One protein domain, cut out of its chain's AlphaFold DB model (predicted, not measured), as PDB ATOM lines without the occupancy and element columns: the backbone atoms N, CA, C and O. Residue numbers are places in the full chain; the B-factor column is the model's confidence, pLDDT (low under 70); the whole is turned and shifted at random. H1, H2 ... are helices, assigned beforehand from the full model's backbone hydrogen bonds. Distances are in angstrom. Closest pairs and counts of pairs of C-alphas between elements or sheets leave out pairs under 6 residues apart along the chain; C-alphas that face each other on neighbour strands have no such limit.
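AT A GLANCE: This is residues 4 to 72 of the 131 residues of an uncharacterized protein of Hepatospora eriocheir (UniProt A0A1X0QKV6). Look first for one long helix, H3, whose first part packs with a helical hairpin of H1 and H2 to make a small three-helix head, while its far end, with residues 66 to 72, sticks out as a bare arm. A long link without a named element, residues 35 to 50, folds back from the end of H2 to the start of H3. The printed part has 69 residues with three named helices, in the order H1, H2, H3, and no named strand; the class is all helix. The whole is compact, with a radius of gyration of the C-alphas of 11.9 A, yet elongated, spanning 37 by 24 by 17 A.

HOW THE PARTS SIT: Start at H3, residues 51 to 71, and look at its first residues. H1, residues 4 to 15, touches residues 51 to 55 of H3 alone; the closest C-alphas are those of Ile 11 and Thr 51, 6.7 A apart. These two helices run opposite ways at a shallow tilt of 25 degrees. A little further on, residues 54 to 58 of H3 alone only just touch H2, residues 22 to 34, with 3 pairs of C-alphas within 8 A. The closest C-alphas there are those of Ile 25 and Leu 54, 7.6 A apart, and the two helices run the same way at a steep tilt of 44 degrees. Now compare H1 with H2, a helical hairpin: residues 7 to 11 and 28 to 32 only just touch, with 3 pairs of C-alphas within 8 A. Their closest C-alphas, those of Leu 7 and Ala 32, are 6.5 A apart, and the helices run opposite ways at a shallow tilt of 27 degrees. H1, H2 and H3 form a bundle, a set of helices that touch one another. Outside the helices, residues 19 to 20 make a short antiparallel pairing with residues 49 to 50. In H1, H2 and H3 every O i to N i+4 pair is within hydrogen-bond range.

IN THESE COORDINATES: Find C-alpha 51 at (163.699, -64.029, 373.315); from there H3 runs 30.0 A to C-alpha 71 at (181.814, -87.490, 368.874). H2 runs 18.4 A from C-alpha 22 to C-alpha 34. H1 begins at C-alpha 4, at (176.174, -64.919, 367.071), and runs 16.3 A to C-alpha 15.

THE WHOLE: The two C-alphas farthest apart, those of Lys 18 and Thr 72, are 37.1 A from each other. The printed part has no cut. The link from H1 to H2 is short, with 6 residues, and the link from H2 to H3 is long, with 16. In the B-factor column, the mean pLDDT of the printed part is 80.2; look for values under 70 at residues 41 to 42 and 64 to 72.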
ATOM      1  N   GLU A   4     176.959 -64.769 365.840       86.06
ATOM      2  CA  GLU A   4     176.174 -64.919 367.071       86.06
ATOM      3  C   GLU A   4     175.713 -63.568 367.628       86.06
ATOM      4  O   GLU A   4     174.556 -63.429 368.022       86.06
ATOM      5  N   GLN A   5     176.589 -62.561 367.585       87.81
ATOM      6  CA  GLN A   5     176.250 -61.192 367.973       87.81
ATOM      7  C   GLN A   5     175.228 -60.597 367.000       87.81
ATOM      8  O   GLN A   5     174.272 -59.974 367.450       87.81
ATOM      9  N   ASP A   6     175.358 -60.881 365.699       89.56
ATOM     10  CA  ASP A   6     174.407 -60.418 364.678       89.56
ATOM     11  C   ASP A   6     172.995 -61.010 364.891       89.56
ATOM     12  O   ASP A   6     171.988 -60.316 364.725       89.56
ATOM     13  N   LEU A   7     172.896 -62.287 365.294       90.06
ATOM     14  CA  LEU A   7     171.621 -62.921 365.655       90.06
ATOM     15  C   LEU A   7     171.043 -62.326 366.944       90.06
ATOM     16  O   LEU A   7     169.846 -62.041 367.011       90.06
ATOM     17  N   GLN A   8     171.880 -62.142 367.964       89.19
ATOM     18  CA  GLN A   8     171.456 -61.580 369.240       89.19
ATOM     19  C   GLN A   8     170.917 -60.156 369.053       89.19
ATOM     20  O   GLN A   8     169.803 -59.857 369.485       89.19
ATOM     21  N   GLU A   9     171.656 -59.299 368.352       90.50
ATOM     22  CA  GLU A   9     171.238 -57.930 368.058       90.50
ATOM     23  C   GLU A   9     169.927 -57.908 367.264       90.50
ATOM     24  O   GLU A   9     169.014 -57.157 367.605       90.50
ATOM     25  N   TYR A  10     169.780 -58.786 366.268       90.19
ATOM     26  CA  TYR A  10     168.540 -58.913 365.506       90.19
ATOM     27  C   TYR A  10     167.335 -59.263 366.392       90.19
ATOM     28  O   TYR A  10     166.281 -58.631 366.274       90.19
ATOM     29  N   ILE A  11     167.471 -60.242 367.294       89.62
ATOM     30  CA  ILE A  11     166.376 -60.667 368.176       89.62
ATOM     31  C   ILE A  11     165.998 -59.536 369.141       89.62
ATOM     32  O   ILE A  11     164.819 -59.194 369.258       89.62
ATOM     33  N   TYR A  12     166.979 -58.913 369.796       88.81
ATOM     34  CA  TYR A  12     166.716 -57.842 370.760       88.81
ATOM     35  C   TYR A  12     166.164 -56.577 370.097       88.81
ATOM     36  O   TYR A  12     165.242 -55.969 370.639       88.81
ATOM     37  N   LYS A  13     166.653 -56.209 368.909       90.31
ATOM     38  CA  LYS A  13     166.188 -55.024 368.175       90.31
ATOM     39  C   LYS A  13     164.742 -55.157 367.698       90.31
ATOM     40  O   LYS A  13     163.996 -54.184 367.752       90.31
ATOM     41  N   ASN A  14     164.344 -56.343 367.234       87.88
ATOM     42  CA  ASN A  14     163.004 -56.555 366.679       87.88
ATOM     43  C   ASN A  14     161.968 -56.967 367.735       87.88
ATOM     44  O   ASN A  14     160.793 -56.621 367.604       87.88
ATOM     45  N   TYR A  15     162.382 -57.688 368.781       88.50
ATOM     46  CA  TYR A  15     161.458 -58.340 369.714       88.50
ATOM     47  C   TYR A  15     161.690 -57.992 371.194       88.50
ATOM     48  O   TYR A  15     160.777 -58.151 372.008       88.50
ATOM     49  N   GLY A  16     162.865 -57.470 371.560       88.62
ATOM     50  CA  GLY A  16     163.181 -57.044 372.925       88.62
ATOM     51  C   GLY A  16     163.123 -58.190 373.938       88.62
ATOM     52  O   GLY A  16     163.771 -59.218 373.766       88.62
ATOM     53  N   THR A  17     162.345 -58.012 375.005       85.50
ATOM     54  CA  THR A  17     162.105 -59.007 376.072       85.50
ATOM     55  C   THR A  17     160.729 -59.673 375.971       85.50
ATOM     56  O   THR A  17     160.246 -60.268 376.933       85.50
ATOM     57  N   LYS A  18     160.056 -59.553 374.820       84.12
ATOM     58  CA  LYS A  18     158.702 -60.088 374.629       84.12
ATOM     59  C   LYS A  18     158.710 -61.610 374.489       84.12
ATOM     60  O   LYS A  18     159.701 -62.215 374.089       84.12
ATOM     61  N   GLN A  19     157.562 -62.217 374.768       88.00
ATOM     62  CA  GLN A  19     157.311 -63.603 374.395       88.00
ATOM     63  C   GLN A  19     157.010 -63.696 372.897       88.00
ATOM     64  O   GLN A  19     156.155 -62.980 372.376       88.00
ATOM     65  N   LEU A  20     157.727 -64.581 372.215       88.00
ATOM     66  CA  LEU A  20     157.647 -64.802 370.782       88.00
ATOM     67  C   LEU A  20     156.564 -65.824 370.456       88.00
ATOM     68  O   LEU A  20     156.501 -66.897 371.058       88.00
ATOM     69  N   GLN A  21     155.738 -65.488 369.471       90.19
ATOM     70  CA  GLN A  21     154.730 -66.383 368.909       90.19
ATOM     71  C   GLN A  21     155.323 -67.205 367.760       90.19
ATOM     72  O   GLN A  21     156.392 -66.884 367.243       90.19
ATOM     73  N   GLN A  22     154.607 -68.239 367.310       86.19
ATOM     74  CA  GLN A  22     155.076 -69.162 366.264       86.19
ATOM     75  C   GLN A  22     155.634 -68.448 365.019       86.19
ATOM     76  O   GLN A  22     156.698 -68.806 364.515       86.19
ATOM     77  N   ASN A  23     154.953 -67.398 364.555       87.88
ATOM     78  CA  ASN A  23     155.370 -66.630 363.381       87.88
ATOM     79  C   ASN A  23     156.689 -65.876 363.605       87.88
ATOM     80  O   ASN A  23     157.493 -65.742 362.682       87.88
ATOM     81  N   ASP A  24     156.918 -65.377 364.817       88.94
ATOM     82  CA  ASP A  24     158.135 -64.645 365.159       88.94
ATOM     83  C   ASP A  24     159.310 -65.599 365.352       88.94
ATOM     84  O   ASP A  24     160.408 -65.341 364.860       88.94
ATOM     85  N   ILE A  25     159.054 -66.756 365.967       88.25
ATOM     86  CA  ILE A  25     160.023 -67.847 366.091       88.25
ATOM     87  C   ILE A  25     160.509 -68.276 364.700       88.25
ATOM     88  O   ILE A  25     161.714 -68.344 364.471       88.25
ATOM     89  N   GLN A  26     159.603 -68.487 363.740       87.62
ATOM     90  CA  GLN A  26     159.981 -68.871 362.374       87.62
ATOM     91  C   GLN A  26     160.847 -67.816 361.672       87.62
ATOM     92  O   GLN A  26     161.787 -68.177 360.962       87.62
ATOM     93  N   LYS A  27     160.573 -66.521 361.876       90.44
ATOM     94  CA  LYS A  27     161.395 -65.433 361.315       90.44
ATOM     95  C   LYS A  27     162.807 -65.438 361.891       90.44
ATOM     96  O   LYS A  27     163.770 -65.338 361.135       90.44
ATOM     97  N   VAL A  28     162.930 -65.607 363.207       89.44
ATOM     98  CA  VAL A  28     164.230 -65.686 363.887       89.44
ATOM     99  C   VAL A  28     165.009 -66.928 363.449       89.44
ATOM    100  O   VAL A  28     166.198 -66.825 363.161       89.44
ATOM    101  N   ILE A  29     164.350 -68.086 363.333       89.00
ATOM    102  CA  ILE A  29     164.977 -69.322 362.840       89.00
ATOM    103  C   ILE A  29     165.463 -69.132 361.402       89.00
ATOM    104  O   ILE A  29     166.600 -69.476 361.096       89.00
ATOM    105  N   ARG A  30     164.649 -68.537 360.523       89.25
ATOM    106  CA  ARG A  30     165.056 -68.251 359.141       89.25
ATOM    107  C   ARG A  30     166.289 -67.350 359.092       89.25
ATOM    108  O   ARG A  30     167.237 -67.671 358.388       89.25
ATOM    109  N   TYR A  31     166.318 -66.293 359.899       89.75
ATOM    110  CA  TYR A  31     167.482 -65.413 359.991       89.75
ATOM    111  C   TYR A  31     168.730 -66.144 360.519       89.75
ATOM    112  O   TYR A  31     169.834 -65.952 360.014       89.75
ATOM    113  N   ALA A  32     168.572 -67.052 361.487       87.69
ATOM    114  CA  ALA A  32     169.665 -67.897 361.966       87.69
ATOM    115  C   ALA A  32     170.172 -68.891 360.895       87.69
ATOM    116  O   ALA A  32     171.373 -69.182 360.855       87.69
ATOM    117  N   VAL A  33     169.293 -69.382 360.012       86.62
ATOM    118  CA  VAL A  33     169.675 -70.173 358.827       86.62
ATOM    119  C   VAL A  33     170.447 -69.314 357.826       86.62
ATOM    120  O   VAL A  33     171.511 -69.732 357.376       86.62
ATOM    121  N   ASP A  34     169.979 -68.097 357.537       88.12
ATOM    122  CA  ASP A  34     170.648 -67.164 356.615       88.12
ATOM    123  C   ASP A  34     172.068 -66.805 357.105       88.12
ATOM    124  O   ASP A  34     173.026 -66.755 356.328       88.12
ATOM    125  N   LEU A  35     172.250 -66.663 358.424       87.44
ATOM    126  CA  LEU A  35     173.563 -66.470 359.053       87.44
ATOM    127  C   LEU A  35     174.450 -67.733 359.041       87.44
ATOM    128  O   LEU A  35     175.632 -67.672 359.403       87.44
ATOM    129  N   ASN A  36     173.936 -68.873 358.573       83.44
ATOM    130  CA  ASN A  36     174.562 -70.196 358.638       83.44
ATOM    131  C   ASN A  36     174.920 -70.623 360.075       83.44
ATOM    132  O   ASN A  36     175.932 -71.291 360.289       83.44
ATOM    133  N   LEU A  37     174.128 -70.211 361.070       82.69
ATOM    134  CA  LEU A  37     174.268 -70.688 362.453       82.69
ATOM    135  C   LEU A  37     173.621 -72.066 362.629       82.69
ATOM    136  O   LEU A  37     174.103 -72.890 363.401       82.69
ATOM    137  N   ILE A  38     172.552 -72.316 361.874       82.31
ATOM    138  CA  ILE A  38     171.818 -73.579 361.813       82.31
ATOM    139  C   ILE A  38     171.555 -73.940 360.345       82.31
ATOM    140  O   ILE A  38     171.471 -73.065 359.492       82.31
ATOM    141  N   LYS A  39     171.461 -75.238 360.033       70.88
ATOM    142  CA  LYS A  39     171.277 -75.728 358.649       70.88
ATOM    143  C   LYS A  39     169.819 -75.977 358.260       70.88
ATOM    144  O   LYS A  39     169.519 -76.073 357.078       70.88
ATOM    145  N   GLU A  40     168.935 -76.133 359.239       71.25
ATOM    146  CA  GLU A  40     167.564 -76.603 359.032       71.25
ATOM    147  C   GLU A  40     166.595 -75.755 359.846       71.25
ATOM    148  O   GLU A  40     166.910 -75.328 360.957       71.25
ATOM    149  N   LEU A  41     165.404 -75.550 359.281       66.88
ATOM    150  CA  LEU A  41     164.310 -74.814 359.914       66.88
ATOM    151  C   LEU A  41     163.538 -75.666 360.944       66.88
ATOM    152  O   LEU A  41     162.652 -75.148 361.618       66.88
ATOM    153  N   ASP A  42     163.854 -76.961 361.052       64.44
ATOM    154  CA  ASP A  42     163.080 -77.963 361.798       64.44
ATOM    155  C   ASP A  42     163.462 -78.026 363.287       64.44
ATOM    156  O   ASP A  42     163.731 -79.080 363.863       64.44
ATOM    157  N   ILE A  43     163.552 -76.857 363.925       74.44
ATOM    158  CA  ILE A  43     163.714 -76.785 365.376       74.44
ATOM    159  C   ILE A  43     162.316 -76.852 365.983       74.44
ATOM    160  O   ILE A  43     161.523 -75.919 365.843       74.44
ATOM    161  N   ASN A  44     162.014 -77.952 366.671       74.88
ATOM    162  CA  ASN A  44     160.753 -78.094 367.388       74.88
ATOM    163  C   ASN A  44     160.752 -77.182 368.629       74.88
ATOM    164  O   ASN A  44     161.285 -77.527 369.686       74.88
ATOM    165  N   ILE A  45     160.193 -75.983 368.479       81.12
ATOM    166  CA  ILE A  45     160.052 -74.992 369.546       81.12
ATOM    167  C   ILE A  45     158.570 -74.823 369.839       81.12
ATOM    168  O   ILE A  45     157.801 -74.440 368.963       81.12
ATOM    169  N   VAL A  46     158.184 -75.088 371.086       81.38
ATOM    170  CA  VAL A  46     156.820 -74.857 371.566       81.38
ATOM    171  C   VAL A  46     156.660 -73.364 371.895       81.38
ATOM    172  O   VAL A  46     157.382 -72.875 372.769       81.38
ATOM    173  N   PRO A  47     155.768 -72.625 371.211       84.94
ATOM    174  CA  PRO A  47     155.428 -71.251 371.567       84.94
ATOM    175  C   PRO A  47     154.463 -71.203 372.771       84.94
ATOM    176  O   PRO A  47     153.710 -72.157 372.985       84.94
ATOM    177  N   PRO A  48     154.394 -70.079 373.505       84.50
ATOM    178  CA  PRO A  48     155.249 -68.899 373.395       84.50
ATOM    179  C   PRO A  48     156.582 -69.074 374.142       84.50
ATOM    180  O   PRO A  48     156.641 -69.724 375.183       84.50
ATOM    181  N   ILE A  49     157.656 -68.469 373.629       87.06
ATOM    182  CA  ILE A  49     159.008 -68.573 374.210       87.06
ATOM    183  C   ILE A  49     159.638 -67.192 374.413       87.06
ATOM    184  O   ILE A  49     159.419 -66.286 373.611       87.06
ATOM    185  N   GLY A  50     160.426 -67.013 375.474       87.75
ATOM    186  CA  GLY A  50     161.208 -65.792 375.669       87.75
ATOM    187  C   GLY A  50     162.285 -65.608 374.594       87.75
ATOM    188  O   GLY A  50     162.832 -66.578 374.070       87.75
ATOM    189  N   THR A  51     162.627 -64.360 374.273       88.12
ATOM    190  CA  THR A  51     163.699 -64.029 373.315       88.12
ATOM    191  C   THR A  51     165.060 -64.596 373.718       88.12
ATOM    192  O   THR A  51     165.770 -65.143 372.873       88.12
ATOM    193  N   SER A  52     165.403 -64.526 375.008       85.75
ATOM    194  CA  SER A  52     166.616 -65.130 375.574       85.75
ATOM    195  C   SER A  52     166.631 -66.648 375.416       85.75
ATOM    196  O   SER A  52     167.641 -67.225 375.023       85.75
ATOM    197  N   ASP A  53     165.498 -67.296 375.678       86.38
ATOM    198  CA  ASP A  53     165.377 -68.752 375.637       86.38
ATOM    199  C   ASP A  53     165.437 -69.269 374.201       86.38
ATOM    200  O   ASP A  53     166.051 -70.302 373.938       86.38
ATOM    201  N   LEU A  54     164.856 -68.527 373.252       86.56
ATOM    202  CA  LEU A  54     164.974 -68.827 371.830       86.56
ATOM    203  C   LEU A  54     166.428 -68.731 371.360       86.56
ATOM    204  O   LEU A  54     166.915 -69.645 370.697       86.56
ATOM    205  N   TYR A  55     167.127 -67.653 371.723       88.31
ATOM    206  CA  TYR A  55     168.544 -67.496 371.406       88.31
ATOM    207  C   TYR A  55     169.371 -68.651 371.986       88.31
ATOM    208  O   TYR A  55     170.107 -69.312 371.254       88.31
ATOM    209  N   ASN A  56     169.180 -68.961 373.271       86.62
ATOM    210  CA  ASN A  56     169.887 -70.048 373.942       86.62
ATOM    211  C   ASN A  56     169.630 -71.402 373.273       86.62
ATOM    212  O   ASN A  56     170.586 -72.132 373.024       86.62
ATOM    213  N   LYS A  57     168.382 -71.706 372.891       84.44
ATOM    214  CA  LYS A  57     168.050 -72.930 372.143       84.44
ATOM    215  C   LYS A  57     168.747 -72.997 370.788       84.44
ATOM    216  O   LYS A  57     169.239 -74.056 370.417       84.44
ATOM    217  N   ILE A  58     168.825 -71.891 370.045       84.75
ATOM    218  CA  ILE A  58     169.511 -71.860 368.742       84.75
ATOM    219  C   ILE A  58     171.013 -72.127 368.916       84.75
ATOM    220  O   ILE A  58     171.593 -72.926 368.176       84.75
ATOM    221  N   ILE A  59     171.639 -71.508 369.919       84.94
ATOM    222  CA  ILE A  59     173.055 -71.730 370.237       84.94
ATOM    223  C   ILE A  59     173.298 -73.158 370.741       84.94
ATOM    224  O   ILE A  59     174.289 -73.783 370.366       84.94
ATOM    225  N   GLU A  60     172.396 -73.708 371.550       84.31
ATOM    226  CA  GLU A  60     172.462 -75.095 372.006       84.31
ATOM    227  C   GLU A  60     172.324 -76.076 370.834       84.31
ATOM    228  O   GLU A  60     173.114 -77.013 370.728       84.31
ATOM    229  N   CYS A  61     171.407 -75.829 369.894       79.56
ATOM    230  CA  CYS A  61     171.281 -76.611 368.661       79.56
ATOM    231  C   CYS A  61     172.562 -76.569 367.817       79.56
ATOM    232  O   CYS A  61     172.974 -77.600 367.278       79.56
ATOM    233  N   LYS A  62     173.216 -75.404 367.723       78.00
ATOM    234  CA  LYS A  62     174.519 -75.264 367.062       78.00
ATOM    235  C   LYS A  62     175.587 -76.111 367.766       78.00
ATOM    236  O   LYS A  62     176.230 -76.939 367.121       78.00
ATOM    237  N   LYS A  63     175.727 -75.964 369.088       74.50
ATOM    238  CA  LYS A  63     176.724 -76.684 369.900       74.50
ATOM    239  C   LYS A  63     176.511 -78.195 369.898       74.50
ATOM    240  O   LYS A  63     177.480 -78.937 369.789       74.50
ATOM    241  N   ASN A  64     175.266 -78.666 369.976       65.50
ATOM    242  CA  ASN A  64     174.962 -80.095 369.910       65.50
ATOM    243  C   ASN A  64     175.319 -80.685 368.541       65.50
ATOM    244  O   ASN A  64     175.864 -81.784 368.495       65.50
ATOM    245  N   LYS A  65     175.107 -79.957 367.431       58.31
ATOM    246  CA  LYS A  65     175.565 -80.401 366.104       58.31
ATOM    247  C   LYS A  65     177.099 -80.376 365.976       58.31
ATOM    248  O   LYS A  65     177.643 -81.296 365.382       58.31
ATOM    249  N   GLU A  66     177.812 -79.408 366.558       53.25
ATOM    250  CA  GLU A  66     179.293 -79.385 366.570       53.25
ATOM    251  C   GLU A  66     179.901 -80.485 367.470       53.25
ATOM    252  O   GLU A  66     180.869 -81.150 367.091       53.25
ATOM    253  N   SER A  67     179.287 -80.750 368.625       43.06
ATOM    254  CA  SER A  67     179.627 -81.859 369.529       43.06
ATOM    255  C   SER A  67     179.367 -83.222 368.877       43.06
ATOM    256  O   SER A  67     180.223 -84.105 368.912       43.06
ATOM    257  N   LEU A  68     178.246 -83.367 368.159       42.53
ATOM    258  CA  LEU A  68     177.970 -84.536 367.321       42.53
ATOM    259  C   LEU A  68     178.996 -84.689 366.191       42.53
ATOM    260  O   LEU A  68     179.367 -85.813 365.878       42.53
ATOM    261  N   VAL A  69     179.530 -83.611 365.614       44.44
ATOM    262  CA  VAL A  69     180.607 -83.714 364.607       44.44
ATOM    263  C   VAL A  69     181.941 -84.162 365.224       44.44
ATOM    264  O   VAL A  69     182.753 -84.759 364.524       44.44
ATOM    265  N   THR A  70     182.156 -83.959 366.528       37.78
ATOM    266  CA  THR A  70     183.405 -84.370 367.199       37.78
ATOM    267  C   THR A  70     183.287 -85.749 367.869       37.78
ATOM    268  O   THR A  70     184.294 -86.423 368.056       37.78
ATOM    269  N   ILE A  71     182.067 -86.208 368.184       47.19
ATOM    270  CA  ILE A  71     181.814 -87.490 368.874       47.19
ATOM    271  C   ILE A  71     181.105 -88.530 367.986       47.19
ATOM    272  O   ILE A  71     181.087 -89.710 368.321       47.19
ATOM    273  N   THR A  72     180.593 -88.171 366.806       40.69
ATOM    274  CA  THR A  72     180.007 -89.153 365.882       40.69
ATOM    275  C   THR A  72     180.710 -89.151 364.529       40.69
ATOM    276  O   THR A  72     180.305 -88.512 363.567       40.69
TER     277      THR A  72